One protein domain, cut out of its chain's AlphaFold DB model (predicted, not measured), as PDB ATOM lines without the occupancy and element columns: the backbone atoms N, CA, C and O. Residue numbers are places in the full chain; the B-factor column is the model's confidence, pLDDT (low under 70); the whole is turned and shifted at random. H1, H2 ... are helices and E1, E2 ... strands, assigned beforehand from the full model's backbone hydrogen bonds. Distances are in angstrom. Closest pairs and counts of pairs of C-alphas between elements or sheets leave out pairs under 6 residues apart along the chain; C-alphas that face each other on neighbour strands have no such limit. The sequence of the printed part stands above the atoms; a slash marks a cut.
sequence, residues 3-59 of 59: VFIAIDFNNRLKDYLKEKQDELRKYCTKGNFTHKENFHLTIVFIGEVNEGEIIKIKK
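Overview. This is residues 3 to 59 of the 59 residues of the protein "LigT_PEase domain-containing protein" of Epulopiscium sp (UniProt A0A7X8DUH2). A narrow ribbon of two antiparallel strands, E1 and E2, makes the middle of this stretched-out domain, with the long helix H1 at one end of the longest axis and the short helix H2 at the other. The long link, residues 26 to 39, swings out beyond the far end of H1, where residues 26 to 32 stick out, and folds back to the ribbon in a wide, open loop; E2 bends by 81 degrees at residue 43. The printed part has 57 residues, with two named strands and two named helices in the order E1, H1, E2, H2, and its class is mixed, helices and strands. It is only just loose, close to extended, with a radius of gyration of the C-alphas of 15.4 A. The C-alphas span 45 by 26 by 14 A along their three main axes, an outline that is only just elongated.

Along the chain. Start at the first printed residue, Val 3, whose C-alpha stands at (187.133, 131.955, 99.958); from there strand E1 runs through residues 3 to 8, 14.8 A from first to last C-alpha. Its partner E2, residues 40 to 48, is the longest strand with 9 residues and covers 19.3 A. Find C-alpha 11 at (198.954, 120.906, 116.375), where helix H1 begins; it takes in residues 11 to 25 and reaches C-alpha 25 at (180.263, 119.974, 125.039), 20.6 A away. After H1, residues 26 to 39 are in no named element, though residues 36 to 38 are a helical run too short to bear a name. Last comes helix H2, residues 51 to 57, which ends at C-alpha 57, at (194.110, 136.581, 95.073), 10.7 A from its first C-alpha.

Arrangement. Look first at the sheet, in the order E1 - E2. The two strands are antiparallel, with 172 degrees between their N-to-C directions. C-alphas 4 and 45 face each other at 4.5 A; farther along, C-alphas 6 and 42 face each other at 4.2 A and C-alphas 8 and 40 at 4.8 A. On the backbone, N 7 and O 41 are 2.9 A apart and N 46 and O 3 are 3.0 A apart, both within hydrogen-bond range. Near the bend of E2 at residue 43, look at O 5: N 43 at 2.9 A and N 44 at 3.4 A are both within hydrogen-bond range of it. Walking outward, you reach H1 from E1 by a tight link of 2 residues, and H2 from E2 by another tight link of 2 residues. H1 and H2 are apart. E1 and H2 are only just apart, with their closest C-alphas 8.5 A from each other. Every O i to N i+4 pair of H1 is within hydrogen-bond range; in H2 it is 0 of 3, while 3 of its 4 O i to N i+3 pairs are within range.

Size, cuts and confidence. The two C-alphas farthest apart are those of Tyr 27 and Gly 52, 45.3 A. The first and last printed C-alphas, those of Val 3 and Lys 59, are 14.8 A apart, and Lys 59 is the chain's last residue. The printed part has no cut. The link from H1 to E2 is long, with 14 residues, and its C-alphas lie 4 to 23 A from the mean of the C-alphas. The mean pLDDT of the printed part is 92.7, and that of H2 is 81. To find low confidence, look at residues 58 to 59, which are under 70; the last C-alpha stands at (199.596, 137.289, 94.134).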
ATOM      1  N   VAL A   3     185.696 131.901  99.675       94.38
ATOM      2  CA  VAL A   3     187.133 131.955  99.958       94.38
ATOM      3  C   VAL A   3     187.412 132.907 101.116       94.38
ATOM      4  O   VAL A   3     186.724 133.910 101.327       94.38
ATOM      5  N   PHE A   4     188.436 132.569 101.888       95.19
ATOM      6  CA  PHE A   4     188.972 133.381 102.967       95.19
ATOM      7  C   PHE A   4     190.477 133.137 103.091       95.19
ATOM      8  O   PHE A   4     191.000 132.142 102.586       95.19
ATOM      9  N   ILE A   5     191.167 134.046 103.777       94.38
ATOM     10  CA  ILE A   5     192.577 133.909 104.146       94.38
ATOM     11  C   ILE A   5     192.637 133.690 105.654       94.38
ATOM     12  O   ILE A   5     192.004 134.426 106.420       94.38
ATOM     13  N   ALA A   6     193.392 132.684 106.081       96.38
ATOM     14  CA  ALA A   6     193.532 132.339 107.484       96.38
ATOM     15  C   ALA A   6     194.976 132.026 107.866       96.38
ATOM     16  O   ALA A   6     195.773 131.577 107.044       96.38
ATOM     17  N   ILE A   7     195.277 132.238 109.146       96.56
ATOM     18  CA  ILE A   7     196.474 131.708 109.791       96.56
ATOM     19  C   ILE A   7     196.108 130.349 110.373       96.56
ATOM     20  O   ILE A   7     195.180 130.244 111.183       96.56
ATOM     21  N   ASP A   8     196.837 129.320 109.951       97.12
ATOM     22  CA  ASP A   8     196.657 127.987 110.507       97.12
ATOM     23  C   ASP A   8     197.302 127.872 111.893       97.12
ATOM     24  O   ASP A   8     198.321 128.499 112.199       97.12
ATOM     25  N   PHE A   9     196.703 127.048 112.745       97.56
ATOM     26  CA  PHE A   9     197.227 126.770 114.073       97.56
ATOM     27  C   PHE A   9     198.121 125.535 114.068       97.56
ATOM     28  O   PHE A   9     197.846 124.534 113.405       97.56
ATOM     29  N   ASN A  10     199.174 125.570 114.883       97.31
ATOM     30  CA  ASN A  10     199.983 124.382 115.116       97.31
ATOM     31  C   ASN A  10     199.181 123.297 115.863       97.31
ATOM     32  O   ASN A  10     198.180 123.575 116.530       97.31
ATOM     33  N   ASN A  11     199.652 122.050 115.783       97.31
ATOM     34  CA  ASN A  11     198.954 120.906 116.375       97.31
ATOM     35  C   ASN A  11     198.713 121.068 117.879       97.31
ATOM     36  O   ASN A  11     197.608 120.801 118.338       97.31
ATOM     37  N   ARG A  12     199.696 121.591 118.624       97.88
ATOM     38  CA  ARG A  12     199.581 121.807 120.074       97.88
ATOM     39  C   ARG A  12     198.400 122.715 120.427       97.88
ATOM     40  O   ARG A  12     197.647 122.405 121.345       97.88
ATOM     41  N   LEU A  13     198.227 123.821 119.704       97.56
ATOM     42  CA  LEU A  13     197.111 124.737 119.927       97.56
ATOM     43  C   LEU A  13     195.780 124.113 119.490       97.56
ATOM     44  O   LEU A  13     194.792 124.227 120.210       97.56
ATOM     45  N   LYS A  14     195.757 123.405 118.353       98.06
ATOM     46  CA  LYS A  14     194.561 122.682 117.891       98.06
ATOM     47  C   LYS A  14     194.100 121.625 118.901       98.06
ATOM     48  O   LYS A  14     192.900 121.486 119.115       98.06
ATOM     49  N   ASP A  15     195.030 120.901 119.523       98.06
ATOM     50  CA  ASP A  15     194.739 119.920 120.576       98.06
ATOM     51  C   ASP A  15     194.155 120.579 121.824       98.06
ATOM     52  O   ASP A  15     193.106 120.158 122.304       98.06
ATOM     53  N   TYR A  16     194.763 121.673 122.282       98.12
ATOM     54  CA  TYR A  16     194.249 122.441 123.416       98.12
ATOM     55  C   TYR A  16     192.826 122.974 123.173       98.12
ATOM     56  O   TYR A  16     191.944 122.839 124.022       98.12
ATOM     57  N   LEU A  17     192.565 123.544 121.991       97.75
ATOM     58  CA  LEU A  17     191.226 124.017 121.622       97.75
ATOM     59  C   LEU A  17     190.218 122.868 121.546       97.75
ATOM     60  O   LEU A  17     189.067 123.032 121.953       97.75
ATOM     61  N   LYS A  18     190.644 121.696 121.060       97.75
ATOM     62  CA  LYS A  18     189.789 120.510 121.005       97.75
ATOM     63  C   LYS A  18     189.406 120.027 122.401       97.75
ATOM     64  O   LYS A  18     188.233 119.743 122.624       97.75
ATOM     65  N   GLU A  19     190.364 119.987 123.322       98.06
ATOM     66  CA  GLU A  19     190.131 119.627 124.723       98.06
ATOM     67  C   GLU A  19     189.110 120.572 125.370       98.06
ATOM     68  O   GLU A  19     188.118 120.118 125.941       98.06
ATOM     69  N   LYS A  20     189.284 121.890 125.194       97.38
ATOM     70  CA  LYS A  20     188.342 122.889 125.724       97.38
ATOM     71  C   LYS A  20     186.961 122.798 125.085       97.38
ATOM     72  O   LYS A  20     185.952 122.916 125.777       97.38
ATOM     73  N   GLN A  21     186.894 122.531 123.783       96.50
ATOM     74  CA  GLN A  21     185.631 122.270 123.097       96.50
ATOM     75  C   GLN A  21     184.921 121.027 123.663       96.50
ATOM     76  O   GLN A  21     183.704 121.042 123.834       96.50
ATOM     77  N   ASP A  22     185.661 119.956 123.958       95.88
ATOM     78  CA  ASP A  22     185.110 118.717 124.521       95.88
ATOM     79  C   ASP A  22     184.661 118.879 125.977       95.88
ATOM     80  O   ASP A  22     183.657 118.290 126.378       95.88
ATOM     81  N   GLU A  23     185.345 119.722 126.750       96.69
ATOM     82  CA  GLU A  23     184.902 120.146 128.079       96.69
ATOM     83  C   GLU A  23     183.565 120.896 127.997       96.69
ATOM     84  O   GLU A  23     182.597 120.500 128.645       96.69
ATOM     85  N   LEU A  24     183.467 121.907 127.124       95.31
ATOM     86  CA  LEU A  24     182.247 122.700 126.921       95.31
ATOM     87  C   LEU A  24     181.059 121.860 126.440       95.31
ATOM     88  O   LEU A  24     179.928 122.072 126.883       95.31
ATOM     89  N   ARG A  25     181.303 120.876 125.565       94.81
ATOM     90  CA  ARG A  25     180.263 119.974 125.039       94.81
ATOM     91  C   ARG A  25     179.492 119.248 126.137       94.81
ATOM     92  O   ARG A  25     178.293 119.050 125.973       94.81
ATOM     93  N   LYS A  26     180.136 118.902 127.258       95.62
ATOM     94  CA  LYS A  26     179.484 118.222 128.395       95.62
ATOM     95  C   LYS A  26     178.378 119.061 129.038       95.62
ATOM     96  O   LYS A  26     177.474 118.505 129.650       95.62
ATOM     97  N   TYR A  27     178.447 120.382 128.886       96.44
ATOM     98  CA  TYR A  27     177.496 121.335 129.457       96.44
ATOM     99  C   TYR A  27     176.489 121.867 128.428       96.44
ATOM    100  O   TYR A  27     175.633 122.681 128.767       96.44
ATOM    101  N   CYS A  28     176.569 121.423 127.169       93.75
ATOM    102  CA  CYS A  28     175.705 121.886 126.088       93.75
ATOM    103  C   CYS A  28     174.689 120.804 125.698       93.75
ATOM    104  O   CYS A  28     175.052 119.658 125.462       93.75
ATOM    105  N   THR A  29     173.418 121.174 125.521       92.38
ATOM    106  CA  THR A  29     172.390 120.252 124.994       92.38
ATOM    107  C   THR A  29     172.526 120.031 123.483       92.38
ATOM    108  O   THR A  29     172.177 118.973 122.971       92.38
ATOM    109  N   LYS A  30     173.012 121.042 122.749       91.94
ATOM    110  CA  LYS A  30     173.212 121.011 121.292       91.94
ATOM    111  C   LYS A  30     174.246 122.053 120.859       91.94
ATOM    112  O   LYS A  30     174.369 123.095 121.495       91.94
ATOM    113  N   GLY A  31     174.936 121.801 119.750       90.25
ATOM    114  CA  GLY A  31     175.854 122.754 119.121       90.25
ATOM    115  C   GLY A  31     176.552 122.137 117.910       90.25
ATOM    116  O   GLY A  31     176.877 120.951 117.932       90.25
ATOM    117  N   ASN A  32     176.769 122.925 116.851       93.75
ATOM    118  CA  ASN A  32     177.593 122.496 115.723       93.75
ATOM    119  C   ASN A  32     179.035 122.936 115.974       93.75
ATOM    120  O   ASN A  32     179.391 124.103 115.823       93.75
ATOM    121  N   PHE A  33     179.837 121.993 116.437       94.75
ATOM    122  CA  PHE A  33     181.209 122.222 116.855       94.75
ATOM    123  C   PHE A  33     182.155 121.815 115.736       94.75
ATOM    124  O   PHE A  33     182.073 120.689 115.244       94.75
ATOM    125  N   THR A  34     183.078 122.701 115.379       95.50
ATOM    126  CA  THR A  34     183.981 122.458 114.256       95.50
ATOM    127  C   THR A  34     184.949 121.298 114.526       95.50
ATOM    128  O   THR A  34     185.254 120.939 115.672       95.50
ATOM    129  N   HIS A  35     185.426 120.691 113.444       96.25
ATOM    130  CA  HIS A  35     186.456 119.659 113.487       96.25
ATOM    131  C   HIS A  35     187.817 120.275 113.822       96.25
ATOM    132  O   HIS A  35     188.086 121.428 113.491       96.25
ATOM    133  N   LYS A  36     188.704 119.491 114.449       96.06
ATOM    134  CA  LYS A  36     190.043 119.952 114.860       96.06
ATOM    135  C   LYS A  36     190.848 120.520 113.684       96.06
ATOM    136  O   LYS A  36     191.558 121.508 113.838       96.06
ATOM    137  N   GLU A  37     190.731 119.891 112.519       95.94
ATOM    138  CA  GLU A  37     191.406 120.303 111.285       95.94
ATOM    139  C   GLU A  37     190.975 121.689 110.790       95.94
ATOM    140  O   GLU A  37     191.770 122.394 110.178       95.94
ATOM    141  N   ASN A  38     189.763 122.116 111.150       96.75
ATOM    142  CA  ASN A  38     189.198 123.403 110.770       96.75
ATOM    143  C   ASN A  38     189.524 124.520 111.768       96.75
ATOM    144  O   ASN A  38     189.034 125.631 111.592       96.75
ATOM    145  N   PHE A  39     190.303 124.272 112.824       97.31
ATOM    146  CA  PHE A  39     190.729 125.348 113.715       97.31
ATOM    147  C   PHE A  39     191.775 126.227 113.035       97.31
ATOM    148  O   PHE A  39     192.913 125.814 112.834       97.31
ATOM    149  N   HIS A  40     191.376 127.452 112.730       97.00
ATOM    150  CA  HIS A  40     192.216 128.476 112.132       97.00
ATOM    151  C   HIS A  40     191.730 129.855 112.581       97.00
ATOM    152  O   HIS A  40     190.604 130.003 113.065       97.00
ATOM    153  N   LEU A  41     192.562 130.875 112.383       96.88
ATOM    154  CA  LEU A  41     192.159 132.267 112.555       96.88
ATOM    155  C   LEU A  41     191.921 132.897 111.188       96.88
ATOM    156  O   LEU A  41     192.871 133.148 110.447       96.88
ATOM    157  N   THR A  42     190.663 133.162 110.846       96.94
ATOM    158  CA  THR A  42     190.325 133.932 109.644       96.94
ATOM    159  C   THR A  42     190.793 135.377 109.812       96.94
ATOM    160  O   THR A  42     190.412 136.040 110.772       96.94
ATOM    161  N   ILE A  43     191.602 135.866 108.871       96.38
ATOM    162  CA  ILE A  43     192.094 137.253 108.859       96.38
ATOM    163  C   ILE A  43     191.239 138.109 107.929       96.38
ATOM    164  O   ILE A  43     190.857 139.220 108.280       96.38
ATOM    165  N   VAL A  44     190.908 137.576 106.749       95.69
ATOM    166  CA  VAL A  44     190.085 138.264 105.750       95.69
ATOM    167  C   VAL A  44     189.087 137.282 105.156       95.69
ATOM    168  O   VAL A  44     189.467 136.217 104.665       95.69
ATOM    169  N   PHE A  45     187.811 137.657 105.172       95.31
ATOM    170  CA  PHE A  45     186.752 136.945 104.465       95.31
ATOM    171  C   PHE A  45     186.492 137.623 103.116       95.31
ATOM    172  O   PHE A  45     186.198 138.815 103.080       95.31
ATOM    173  N   ILE A  46     186.621 136.873 102.019       92.94
ATOM    174  CA  ILE A  46     186.515 137.408 100.648       92.94
ATOM    175  C   ILE A  46     185.101 137.198 100.088       92.94
ATOM    176  O   ILE A  46     184.614 138.015  99.314       92.94
ATOM    177  N   GLY A  47     184.407 136.144 100.524       92.25
ATOM    178  CA  GLY A  47     183.057 135.826 100.058       92.25
ATOM    179  C   GLY A  47     183.060 134.902  98.844       92.25
ATOM    180  O   GLY A  47     183.965 134.081  98.692       92.25
ATOM    181  N   GLU A  48     182.005 134.976  98.030       94.62
ATOM    182  CA  GLU A  48     181.867 134.164  96.816       94.62
ATOM    183  C   GLU A  48     182.778 134.685  95.708       94.62
ATOM    184  O   GLU A  48     182.738 135.861  95.359       94.62
ATOM    185  N   VAL A  49     183.565 133.785  95.131       91.25
ATOM    186  CA  VAL A  49     184.437 134.059  93.989       91.25
ATOM    187  C   VAL A  49     184.312 132.949  92.954       91.25
ATOM    188  O   VAL A  49     184.095 131.772  93.293       91.25
ATOM    189  N   ASN A  50     184.465 133.335  91.689       90.69
ATOM    190  CA  ASN A  50     184.539 132.419  90.554       90.69
ATOM    191  C   ASN A  50     185.995 131.992  90.295       90.69
ATOM    192  O   ASN A  50     186.935 132.671  90.707       90.69
ATOM    193  N   GLU A  51     186.209 130.884  89.578       84.38
ATOM    194  CA  GLU A  51     187.555 130.314  89.371       84.38
ATOM    195  C   GLU A  51     188.565 131.308  88.771       84.38
ATOM    196  O   GLU A  51     189.718 131.358  89.200       84.38
ATOM    197  N   GLY A  52     188.126 132.166  87.841       83.62
ATOM    198  CA  GLY A  52     188.983 133.187  87.225       83.62
ATOM    199  C   GLY A  52     189.427 134.310  88.173       83.62
ATOM    200  O   GLY A  52     190.447 134.957  87.935       83.62
ATOM    201  N   GLU A  53     188.699 134.546  89.266       82.38
ATOM    202  CA  GLU A  53     189.022 135.580  90.258       82.38
ATOM    203  C   GLU A  53     190.025 135.078  91.299       82.38
ATOM    204  O   GLU A  53     190.847 135.851  91.790       82.38
ATOM    205  N   ILE A  54     190.041 133.766  91.563       82.69
ATOM    206  CA  ILE A  54     190.963 133.124  92.515       82.69
ATOM    207  C   ILE A  54     192.427 133.358  92.131       82.69
ATOM    208  O   ILE A  54     193.271 133.575  93.000       82.69
ATOM    209  N   ILE A  55     192.737 133.360  90.830       78.81
ATOM    210  CA  ILE A  55     194.101 133.578  90.323       78.81
ATOM    211  C   ILE A  55     194.636 134.954  90.751       78.81
ATOM    212  O   ILE A  55     195.831 135.098  90.999       78.81
ATOM    213  N   LYS A  56     193.759 135.956  90.897       78.12
ATOM    214  CA  LYS A  56     194.148 137.320  91.284       78.12
ATOM    215  C   LYS A  56     194.469 137.452  92.774       78.12
ATOM    216  O   LYS A  56     195.214 138.353  93.137       78.12
ATOM    217  N   ILE A  57     193.930 136.564  93.612       77.06
ATOM    218  CA  ILE A  57     194.110 136.581  95.073       77.06
ATOM    219  C   ILE A  57     195.448 135.937  95.482       77.06
ATOM    220  O   ILE A  57     195.991 136.265  96.528       77.06
ATOM    221  N   LYS A  58     196.009 135.039  94.660       68.94
ATOM    222  CA  LYS A  58     197.261 134.305  94.946       68.94
ATOM    223  C   LYS A  58     198.557 135.119  94.753       68.94
ATOM    224  O   LYS A  58     199.632 134.522  94.782       68.94
ATOM    225  N   LYS A  59     198.462 136.420  94.480       52.59
ATOM    226  CA  LYS A  59     199.596 137.289  94.134       52.59
ATOM    227  C   LYS A  59     200.206 137.935  95.370       52.59
ATOM    228  O   LYS A  59     201.447 138.066  95.376       52.59
TER     229      LYS A  59